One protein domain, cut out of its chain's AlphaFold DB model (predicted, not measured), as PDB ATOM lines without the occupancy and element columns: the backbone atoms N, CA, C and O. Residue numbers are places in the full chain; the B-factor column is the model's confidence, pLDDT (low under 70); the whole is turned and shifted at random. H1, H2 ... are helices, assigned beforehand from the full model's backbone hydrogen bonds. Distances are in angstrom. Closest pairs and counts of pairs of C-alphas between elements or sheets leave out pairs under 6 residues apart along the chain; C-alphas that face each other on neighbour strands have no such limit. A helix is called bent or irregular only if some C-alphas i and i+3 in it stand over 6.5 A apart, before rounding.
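This is residues 84 to 154 of the 557 residues of an uncharacterized protein of Planctomycetaceae bacterium (UniProt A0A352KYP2). Four helices follow one another round an open, elongated frame with a hollow middle: H1 makes one long side, kinked H2 turns back from one end of it, H3 turns off steeply from the far end of H2, and H4 folds back on H3 at the other end of the frame. The unnamed residues 84 to 94 run from the end with H4 to the beginning of H1, so that the frame is nearly closed. The printed part has 71 residues, with four named helices in the order H1, H2, H3, H4 and no named strand, and its class is all helix. It is loose, with a radius of gyration of the C-alphas of 14.3 A and spans of 38 by 24 by 22 A.

Residues 92 to 105 stand free, of which 95 to 105 belong to H1, residues 95 to 112. H1 has a kink of 25 degrees near residue 106 and is irregular, but only just: C-alphas 107 and 110 are 6.8 A apart. H2, residues 114 to 129, has a kink of 50 degrees near residue 121 and is irregular, with C-alphas 119 and 122 at 7.3 A. H1 and H2 touch only at the corner by their link, the closest C-alphas being those of Pro 110 and Tyr 117 at 5.6 A; they run opposite ways at a steep tilt of 44 degrees. H2 and H3, residues 131 to 141, also touch only at the corner, with the C-alphas of Leu 127 and Leu 134 closest at 5.0 A; they run opposite ways at a steep tilt of 59 degrees. H3 and H4, residues 144 to 153, form a helical hairpin and touch, the closest C-alphas being those of Gly 139 and Leu 147 at 5.7 A; they run opposite ways at a steep tilt of 41 degrees. H1 is apart from H3 and from H4, and H2 is apart from H4. In H3 and H4 every O i to N i+4 pair is within hydrogen-bond range; in H1 12 of 14 are, and in H2 9 of 12.

H1, 18 residues, begins at C-alpha 95 (-11.187, -60.899, 353.541) and measures 24.7 A from first to last C-alpha. H2, 16 residues, begins at C-alpha 114 (-11.687, -33.757, 355.276) and measures 21.4 A. H3, 11 residues, measures 14.7 A. H4, 10 residues, measures 14.4 A and ends at C-alpha 153 (-11.747, -70.279, 368.124).

The two C-alphas farthest apart are those of Asn 111 and Ala 152, at 39.8 A. The C-alphas of Thr 84 and Gly 154, the first and last printed, are 22.2 A apart. The printed part has no cut, and the three links between helices are tight. The mean pLDDT of the printed part is 79.8, with residues 84 to 95 and 153 to 154 under 70.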
ATOM      1  N   THR A  84     -29.184 -60.519 363.828       68.81
ATOM      2  CA  THR A  84     -29.626 -61.664 364.630       68.81
ATOM      3  C   THR A  84     -28.600 -62.796 364.644       68.81
ATOM      4  O   THR A  84     -27.886 -63.054 363.672       68.81
ATOM      5  N   GLY A  85     -28.595 -63.563 365.739       60.78
ATOM      6  CA  GLY A  85     -27.668 -64.674 365.970       60.78
ATOM      7  C   GLY A  85     -27.580 -65.722 364.842       60.78
ATOM      8  O   GLY A  85     -26.569 -66.397 364.675       60.78
ATOM      9  N   LYS A  86     -28.667 -65.888 364.081       61.44
ATOM     10  CA  LYS A  86     -28.792 -66.890 363.012       61.44
ATOM     11  C   LYS A  86     -28.438 -66.346 361.625       61.44
ATOM     12  O   LYS A  86     -28.123 -67.143 360.746       61.44
ATOM     13  N   LEU A  87     -28.513 -65.028 361.423       57.88
ATOM     14  CA  LEU A  87     -28.374 -64.382 360.111       57.88
ATOM     15  C   LEU A  87     -27.104 -63.529 359.993       57.88
ATOM     16  O   LEU A  87     -26.693 -63.230 358.877       57.88
ATOM     17  N   SER A  88     -26.421 -63.228 361.102       57.41
ATOM     18  CA  SER A  88     -25.211 -62.393 361.101       57.41
ATOM     19  C   SER A  88     -23.942 -63.105 360.603       57.41
ATOM     20  O   SER A  88     -22.866 -62.515 360.557       57.41
ATOM     21  N   THR A  89     -24.011 -64.388 360.229       54.50
ATOM     22  CA  THR A  89     -22.865 -65.152 359.690       54.50
ATOM     23  C   THR A  89     -22.725 -65.023 358.169       54.50
ATOM     24  O   THR A  89     -22.061 -65.837 357.528       54.50
ATOM     25  N   PHE A  90     -23.427 -64.070 357.558       44.59
ATOM     26  CA  PHE A  90     -23.680 -64.055 356.125       44.59
ATOM     27  C   PHE A  90     -22.708 -63.146 355.374       44.59
ATOM     28  O   PHE A  90     -23.121 -62.130 354.838       44.59
ATOM     29  N   HIS A  91     -21.431 -63.521 355.257       52.25
ATOM     30  CA  HIS A  91     -20.528 -62.813 354.341       52.25
ATOM     31  C   HIS A  91     -19.661 -63.750 353.494       52.25
ATOM     32  O   HIS A  91     -19.262 -64.835 353.914       52.25
ATOM     33  N   SER A  92     -19.475 -63.333 352.239       52.91
ATOM     34  CA  SER A  92     -18.592 -63.941 351.240       52.91
ATOM     35  C   SER A  92     -17.122 -63.650 351.575       52.91
ATOM     36  O   SER A  92     -16.821 -62.703 352.292       52.91
ATOM     37  N   THR A  93     -16.210 -64.478 351.072       54.22
ATOM     38  CA  THR A  93     -14.925 -64.814 351.710       54.22
ATOM     39  C   THR A  93     -13.671 -64.138 351.140       54.22
ATOM     40  O   THR A  93     -12.581 -64.697 351.220       54.22
ATOM     41  N   THR A  94     -13.770 -62.919 350.615       57.28
ATOM     42  CA  THR A  94     -12.604 -62.119 350.188       57.28
ATOM     43  C   THR A  94     -12.151 -61.164 351.294       57.28
ATOM     44  O   THR A  94     -12.301 -59.952 351.189       57.28
ATOM     45  N   PHE A  95     -11.603 -61.708 352.384       65.12
ATOM     46  CA  PHE A  95     -11.187 -60.899 353.541       65.12
ATOM     47  C   PHE A  95      -9.991 -59.990 353.238       65.12
ATOM     48  O   PHE A  95     -10.055 -58.794 353.499       65.12
ATOM     49  N   GLN A  96      -8.925 -60.527 352.644       76.00
ATOM     50  CA  GLN A  96      -7.707 -59.753 352.398       76.00
ATOM     51  C   GLN A  96      -7.888 -58.638 351.345       76.00
ATOM     52  O   GLN A  96      -7.472 -57.514 351.637       76.00
ATOM     53  N   PRO A  97      -8.609 -58.841 350.221       79.88
ATOM     54  CA  PRO A  97      -8.920 -57.740 349.311       79.88
ATOM     55  C   PRO A  97      -9.746 -56.622 349.969       79.88
ATOM     56  O   PRO A  97      -9.478 -55.443 349.749       79.88
ATOM     57  N   ASN A  98     -10.698 -56.969 350.846       80.94
ATOM     58  CA  ASN A  98     -11.469 -55.971 351.594       80.94
ATOM     59  C   ASN A  98     -10.582 -55.164 352.554       80.94
ATOM     60  O   ASN A  98     -10.796 -53.961 352.708       80.94
ATOM     61  N   THR A  99      -9.579 -55.790 353.180       83.38
ATOM     62  CA  THR A  99      -8.595 -55.088 354.017       83.38
ATOM     63  C   THR A  99      -7.810 -54.065 353.204       83.38
ATOM     64  O   THR A  99      -7.644 -52.933 353.661       83.38
ATOM     65  N   VAL A 100      -7.363 -54.421 351.995       84.00
ATOM     66  CA  VAL A 100      -6.657 -53.492 351.098       84.00
ATOM     67  C   VAL A 100      -7.560 -52.315 350.726       84.00
ATOM     68  O   VAL A 100      -7.170 -51.169 350.959       84.00
ATOM     69  N   SER A 101      -8.788 -52.575 350.255       87.75
ATOM     70  CA  SER A 101      -9.737 -51.508 349.904       87.75
ATOM     71  C   SER A 101     -10.072 -50.601 351.094       87.75
ATOM     72  O   SER A 101     -10.109 -49.381 350.952       87.75
ATOM     73  N   THR A 102     -10.254 -51.170 352.290       87.56
ATOM     74  CA  THR A 102     -10.585 -50.406 353.507       87.56
ATOM     75  C   THR A 102      -9.412 -49.550 353.980       87.56
ATOM     76  O   THR A 102      -9.593 -48.389 354.337       87.56
ATOM     77  N   ARG A 103      -8.180 -50.074 353.952       89.44
ATOM     78  CA  ARG A 103      -6.989 -49.278 354.294       89.44
ATOM     79  C   ARG A 103      -6.760 -48.150 353.293       89.44
ATOM     80  O   ARG A 103      -6.321 -47.075 353.690       89.44
ATOM     81  N   HIS A 104      -7.048 -48.390 352.015       92.62
ATOM     82  CA  HIS A 104      -6.959 -47.362 350.982       92.62
ATOM     83  C   HIS A 104      -8.007 -46.261 351.176       92.62
ATOM     84  O   HIS A 104      -7.647 -45.088 351.180       92.62
ATOM     85  N   LEU A 105      -9.261 -46.624 351.476       91.75
ATOM     86  CA  LEU A 105     -10.299 -45.673 351.891       91.75
ATOM     87  C   LEU A 105      -9.797 -44.751 353.011       91.75
ATOM     88  O   LEU A 105      -9.855 -43.532 352.868       91.75
ATOM     89  N   LEU A 106      -9.259 -45.313 354.099       91.19
ATOM     90  CA  LEU A 106      -8.771 -44.524 355.239       91.19
ATOM     91  C   LEU A 106      -7.665 -43.528 354.850       91.19
ATOM     92  O   LEU A 106      -7.579 -42.457 355.442       91.19
ATOM     93  N   ARG A 107      -6.844 -43.848 353.840       93.62
ATOM     94  CA  ARG A 107      -5.817 -42.939 353.297       93.62
ATOM     95  C   ARG A 107      -6.403 -41.840 352.413       93.62
ATOM     96  O   ARG A 107      -5.844 -40.749 352.359       93.62
ATOM     97  N   CYS A 108      -7.499 -42.120 351.715       92.62
ATOM     98  CA  CYS A 108      -8.180 -41.156 350.855       92.62
ATOM     99  C   CYS A 108      -9.017 -40.143 351.647       92.62
ATOM    100  O   CYS A 108      -9.080 -38.976 351.259       92.62
ATOM    101  N   LEU A 109      -9.637 -40.563 352.757       88.94
ATOM    102  CA  LEU A 109     -10.582 -39.745 353.529       88.94
ATOM    103  C   LEU A 109     -10.062 -38.352 353.941       88.94
ATOM    104  O   LEU A 109     -10.824 -37.401 353.762       88.94
ATOM    105  N   PRO A 110      -8.817 -38.170 354.431       91.06
ATOM    106  CA  PRO A 110      -8.310 -36.846 354.796       91.06
ATOM    107  C   PRO A 110      -8.334 -35.834 353.645       91.06
ATOM    108  O   PRO A 110      -8.526 -34.649 353.887       91.06
ATOM    109  N   ASN A 111      -8.172 -36.304 352.404       91.00
ATOM    110  CA  ASN A 111      -8.100 -35.451 351.218       91.00
ATOM    111  C   ASN A 111      -9.455 -35.330 350.510       91.00
ATOM    112  O   ASN A 111      -9.835 -34.242 350.092       91.00
ATOM    113  N   LEU A 112     -10.183 -36.441 350.373       88.44
ATOM    114  CA  LEU A 112     -11.443 -36.487 349.624       88.44
ATOM    115  C   LEU A 112     -12.653 -36.040 350.452       88.44
ATOM    116  O   LEU A 112     -13.623 -35.548 349.889       88.44
ATOM    117  N   ALA A 113     -12.611 -36.211 351.777       84.06
ATOM    118  CA  ALA A 113     -13.702 -35.855 352.684       84.06
ATOM    119  C   ALA A 113     -13.172 -35.335 354.044       84.06
ATOM    120  O   ALA A 113     -13.505 -35.893 355.097       84.06
ATOM    121  N   PRO A 114     -12.374 -34.245 354.071       85.12
ATOM    122  CA  PRO A 114     -11.687 -33.757 355.276       85.12
ATOM    123  C   PRO A 114     -12.633 -33.430 356.441       85.12
ATOM    124  O   PRO A 114     -12.283 -33.603 357.609       85.12
ATOM    125  N   GLY A 115     -13.845 -32.948 356.147       80.81
ATOM    126  CA  GLY A 115     -14.863 -32.656 357.160       80.81
ATOM    127  C   GLY A 115     -15.445 -33.910 357.816       80.81
ATOM    128  O   GLY A 115     -15.696 -33.915 359.020       80.81
ATOM    129  N   LEU A 116     -15.652 -34.989 357.053       81.94
ATOM    130  CA  LEU A 116     -16.032 -36.288 357.615       81.94
ATOM    131  C   LEU A 116     -14.872 -36.868 358.422       81.94
ATOM    132  O   LEU A 116     -15.073 -37.230 359.577       81.94
ATOM    133  N   TYR A 117     -13.668 -36.887 357.841       87.56
ATOM    134  CA  TYR A 117     -12.481 -37.446 358.482       87.56
ATOM    135  C   TYR A 117     -12.228 -36.822 359.857       87.56
ATOM    136  O   TYR A 117     -12.159 -37.557 360.834       87.56
ATOM    137  N   ARG A 118     -12.208 -35.485 359.974       88.06
ATOM    138  CA  ARG A 118     -12.018 -34.796 361.267       88.06
ATOM    139  C   ARG A 118     -13.042 -35.196 362.334       88.06
ATOM    140  O   ARG A 118     -12.693 -35.251 363.506       88.06
ATOM    141  N   ARG A 119     -14.293 -35.473 361.944       85.94
ATOM    142  CA  ARG A 119     -15.357 -35.879 362.877       85.94
ATOM    143  C   ARG A 119     -15.189 -37.312 363.371       85.94
ATOM    144  O   ARG A 119     -15.416 -37.564 364.547       85.94
ATOM    145  N   VAL A 120     -14.789 -38.233 362.495       87.81
ATOM    146  CA  VAL A 120     -14.642 -39.659 362.849       87.81
ATOM    147  C   VAL A 120     -13.242 -40.017 363.354       87.81
ATOM    148  O   VAL A 120     -13.064 -41.072 363.953       87.81
ATOM    149  N   GLN A 121     -12.244 -39.156 363.137       91.44
ATOM    150  CA  GLN A 121     -10.844 -39.421 363.473       91.44
ATOM    151  C   GLN A 121     -10.628 -39.845 364.937       91.44
ATOM    152  O   GLN A 121      -9.942 -40.847 365.130       91.44
ATOM    153  N   PRO A 122     -11.218 -39.193 365.964       93.56
ATOM    154  CA  PRO A 122     -11.021 -39.624 367.349       93.56
ATOM    155  C   PRO A 122     -11.515 -41.054 367.617       93.56
ATOM    156  O   PRO A 122     -10.866 -41.812 368.336       93.56
ATOM    157  N   GLU A 123     -12.645 -41.441 367.017       91.06
ATOM    158  CA  GLU A 123     -13.196 -42.795 367.135       91.06
ATOM    159  C   GLU A 123     -12.338 -43.814 366.374       91.06
ATOM    160  O   GLU A 123     -12.051 -44.890 366.896       91.06
ATOM    161  N   LEU A 124     -11.868 -43.464 365.171       89.56
ATOM    162  CA  LEU A 124     -10.944 -44.303 364.403       89.56
ATOM    163  C   LEU A 124      -9.631 -44.537 365.159       89.56
ATOM    164  O   LEU A 124      -9.168 -45.675 365.237       89.56
ATOM    165  N   ASP A 125      -9.052 -43.492 365.751       91.25
ATOM    166  CA  ASP A 125      -7.834 -43.596 366.552       91.25
ATOM    167  C   ASP A 125      -8.044 -44.499 367.774       91.25
ATOM    168  O   ASP A 125      -7.173 -45.309 368.096       91.25
ATOM    169  N   LEU A 126      -9.208 -44.410 368.427       91.81
ATOM    170  CA  LEU A 126      -9.565 -45.294 369.535       91.81
ATOM    171  C   LEU A 126      -9.699 -46.753 369.074       91.81
ATOM    172  O   LEU A 126      -9.118 -47.637 369.697       91.81
ATOM    173  N   LEU A 127     -10.402 -47.010 367.965       88.69
ATOM    174  CA  LEU A 127     -10.573 -48.355 367.396       88.69
ATOM    175  C   LEU A 127      -9.242 -49.007 367.005       88.69
ATOM    176  O   LEU A 127      -9.089 -50.220 367.135       88.69
ATOM    177  N   LEU A 128      -8.288 -48.217 366.509       84.00
ATOM    178  CA  LEU A 128      -6.970 -48.705 366.102       84.00
ATOM    179  C   LEU A 128      -6.031 -48.958 367.288       84.00
ATOM    180  O   LEU A 128      -5.124 -49.779 367.167       84.00
ATOM    181  N   ARG A 129      -6.227 -48.263 368.415       88.38
ATOM    182  CA  ARG A 129      -5.378 -48.385 369.612       88.38
ATOM    183  C   ARG A 129      -5.924 -49.369 370.647       88.38
ATOM    184  O   ARG A 129      -5.131 -49.978 371.356       88.38
ATOM    185  N   ASP A 130      -7.244 -49.533 370.736       89.00
ATOM    186  CA  ASP A 130      -7.906 -50.381 371.731       89.00
ATOM    187  C   ASP A 130      -8.730 -51.495 371.066       89.00
ATOM    188  O   ASP A 130      -9.812 -51.291 370.508       89.00
ATOM    189  N   HIS A 131      -8.240 -52.729 371.173       80.75
ATOM    190  CA  HIS A 131      -8.917 -53.884 370.585       80.75
ATOM    191  C   HIS A 131     -10.113 -54.376 371.388       80.75
ATOM    192  O   HIS A 131     -10.956 -55.077 370.829       80.75
ATOM    193  N   GLN A 132     -10.245 -54.020 372.667       84.88
ATOM    194  CA  GLN A 132     -11.495 -54.276 373.378       84.88
ATOM    195  C   GLN A 132     -12.610 -53.422 372.779       84.88
ATOM    196  O   GLN A 132     -13.700 -53.946 372.526       84.88
ATOM    197  N   VAL A 133     -12.312 -52.157 372.465       89.62
ATOM    198  CA  VAL A 133     -13.233 -51.276 371.738       89.62
ATOM    199  C   VAL A 133     -13.504 -51.836 370.344       89.62
ATOM    200  O   VAL A 133     -14.665 -52.065 370.019       89.62
ATOM    201  N   LEU A 134     -12.477 -52.186 369.559       86.69
ATOM    202  CA  LEU A 134     -12.666 -52.789 368.228       86.69
ATOM    203  C   LEU A 134     -13.548 -54.046 368.268       86.69
ATOM    204  O   LEU A 134     -14.478 -54.185 367.472       86.69
ATOM    205  N   ARG A 135     -13.279 -54.959 369.208       84.19
ATOM    206  CA  ARG A 135     -14.026 -56.212 369.397       84.19
ATOM    207  C   ARG A 135     -15.487 -55.924 369.728       84.19
ATOM    208  O   ARG A 135     -16.380 -56.548 369.149       84.19
ATOM    209  N   ARG A 136     -15.729 -54.991 370.650       86.69
ATOM    210  CA  ARG A 136     -17.073 -54.571 371.049       86.69
ATOM    211  C   ARG A 136     -17.816 -53.945 369.872       86.69
ATOM    212  O   ARG A 136     -18.898 -54.421 369.537       86.69
ATOM    213  N   THR A 137     -17.203 -52.984 369.187       87.50
ATOM    214  CA  THR A 137     -17.768 -52.304 368.016       87.50
ATOM    215  C   THR A 137     -18.069 -53.282 366.881       87.50
ATOM    216  O   THR A 137     -19.145 -53.233 366.294       87.50
ATOM    217  N   PHE A 138     -17.188 -54.249 366.612       83.94
ATOM    218  CA  PHE A 138     -17.441 -55.310 365.632       83.94
ATOM    219  C   PHE A 138     -18.672 -56.158 365.994       83.94
ATOM    220  O   PHE A 138     -19.485 -56.494 365.131       83.94
ATOM    221  N   GLY A 139     -18.839 -56.498 367.274       80.56
ATOM    222  CA  GLY A 139     -20.028 -57.198 367.754       80.56
ATOM    223  C   GLY A 139     -21.298 -56.353 367.637       80.56
ATOM    224  O   GLY A 139     -22.326 -56.864 367.206       80.56
ATOM    225  N   GLU A 140     -21.223 -55.075 368.001       81.00
ATOM    226  CA  GLU A 140     -22.363 -54.152 368.043       81.00
ATOM    227  C   GLU A 140     -22.825 -53.685 366.661       81.00
ATOM    228  O   GLU A 140     -24.028 -53.512 366.464       81.00
ATOM    229  N   LEU A 141     -21.900 -53.498 365.714       77.31
ATOM    230  CA  LEU A 141     -22.182 -52.899 364.407       77.31
ATOM    231  C   LEU A 141     -22.138 -53.886 363.237       77.31
ATOM    232  O   LEU A 141     -22.745 -53.603 362.210       77.31
ATOM    233  N   PHE A 142     -21.440 -55.022 363.361       76.19
ATOM    234  CA  PHE A 142     -21.230 -55.939 362.235       76.19
ATOM    235  C   PHE A 142     -21.792 -57.343 362.472       76.19
ATOM    236  O   PHE A 142     -22.680 -57.790 361.749       76.19
ATOM    237  N   SER A 143     -21.274 -58.096 363.452       78.25
ATOM    238  CA  SER A 143     -21.751 -59.467 363.676       78.25
ATOM    239  C   SER A 143     -21.471 -60.006 365.084       78.25
ATOM    240  O   SER A 143     -20.390 -60.549 365.347       78.25
ATOM    241  N   PRO A 144     -22.490 -60.022 365.969       79.06
ATOM    242  CA  PRO A 144     -22.382 -60.639 367.291       79.06
ATOM    243  C   PRO A 144     -22.050 -62.139 367.233       79.06
ATOM    244  O   PRO A 144     -21.393 -62.695 368.113       79.06
ATOM    245  N   SER A 145     -22.530 -62.848 366.208       76.81
ATOM    246  CA  SER A 145     -22.305 -64.296 366.080       76.81
ATOM    247  C   SER A 145     -20.910 -64.625 365.597       76.81
ATOM    248  O   SER A 145     -20.303 -65.552 366.127       76.81
ATOM    249  N   LEU A 146     -20.395 -63.871 364.622       77.94
ATOM    250  CA  LEU A 146     -19.032 -64.065 364.147       77.94
ATOM    251  C   LEU A 146     -18.035 -63.715 365.249       77.94
ATOM    252  O   LEU A 146     -17.089 -64.469 365.454       77.94
ATOM    253  N   LEU A 147     -18.311 -62.663 366.027       80.31
ATOM    254  CA  LEU A 147     -17.523 -62.344 367.210       80.31
ATOM    255  C   LEU A 147     -17.437 -63.547 368.159       80.31
ATOM    256  O   LEU A 147     -16.344 -63.996 368.488       80.31
ATOM    257  N   ARG A 148     -18.580 -64.140 368.533       77.88
ATOM    258  CA  ARG A 148     -18.600 -65.339 369.392       77.88
ATOM    259  C   ARG A 148     -17.785 -66.495 368.812       77.88
ATOM    260  O   ARG A 148     -17.094 -67.166 369.570       77.88
ATOM    261  N   VAL A 149     -17.836 -66.716 367.496       75.44
ATOM    262  CA  VAL A 149     -17.045 -67.758 366.819       75.44
ATOM    263  C   VAL A 149     -15.546 -67.459 366.880       75.44
ATOM    264  O   VAL A 149     -14.783 -68.355 367.229       75.44
ATOM    265  N   ILE A 150     -15.118 -66.221 366.608       76.50
ATOM    266  CA  ILE A 150     -13.709 -65.793 366.709       76.50
ATOM    267  C   ILE A 150     -13.184 -66.022 368.134       76.50
ATOM    268  O   ILE A 150     -12.099 -66.575 368.331       76.50
ATOM    269  N   CYS A 151     -13.991 -65.677 369.140       77.31
ATOM    270  CA  CYS A 151     -13.647 -65.881 370.544       77.31
ATOM    271  C   CYS A 151     -13.578 -67.360 370.919       77.31
ATOM    272  O   CYS A 151     -12.627 -67.796 371.567       77.31
ATOM    273  N   ALA A 152     -14.541 -68.154 370.454       72.38
ATOM    274  CA  ALA A 152     -14.562 -69.597 370.661       72.38
ATOM    275  C   ALA A 152     -13.345 -70.288 370.012       72.38
ATOM    276  O   ALA A 152     -12.771 -71.222 370.583       72.38
ATOM    277  N   ALA A 153     -12.922 -69.806 368.844       69.44
ATOM    278  CA  ALA A 153     -11.747 -70.279 368.124       69.44
ATOM    279  C   ALA A 153     -10.415 -69.890 368.798       69.44
ATOM    280  O   ALA A 153      -9.399 -70.544 368.566       69.44
ATOM    281  N   GLY A 154     -10.419 -68.883 369.678       68.88
ATOM    282  CA  GLY A 154      -9.227 -68.415 370.388       68.88
ATOM    283  C   GLY A 154      -8.278 -67.602 369.508       68.88
ATOM    284  O   GLY A 154      -7.070 -67.765 369.643       68.88
TER     285      GLY A 154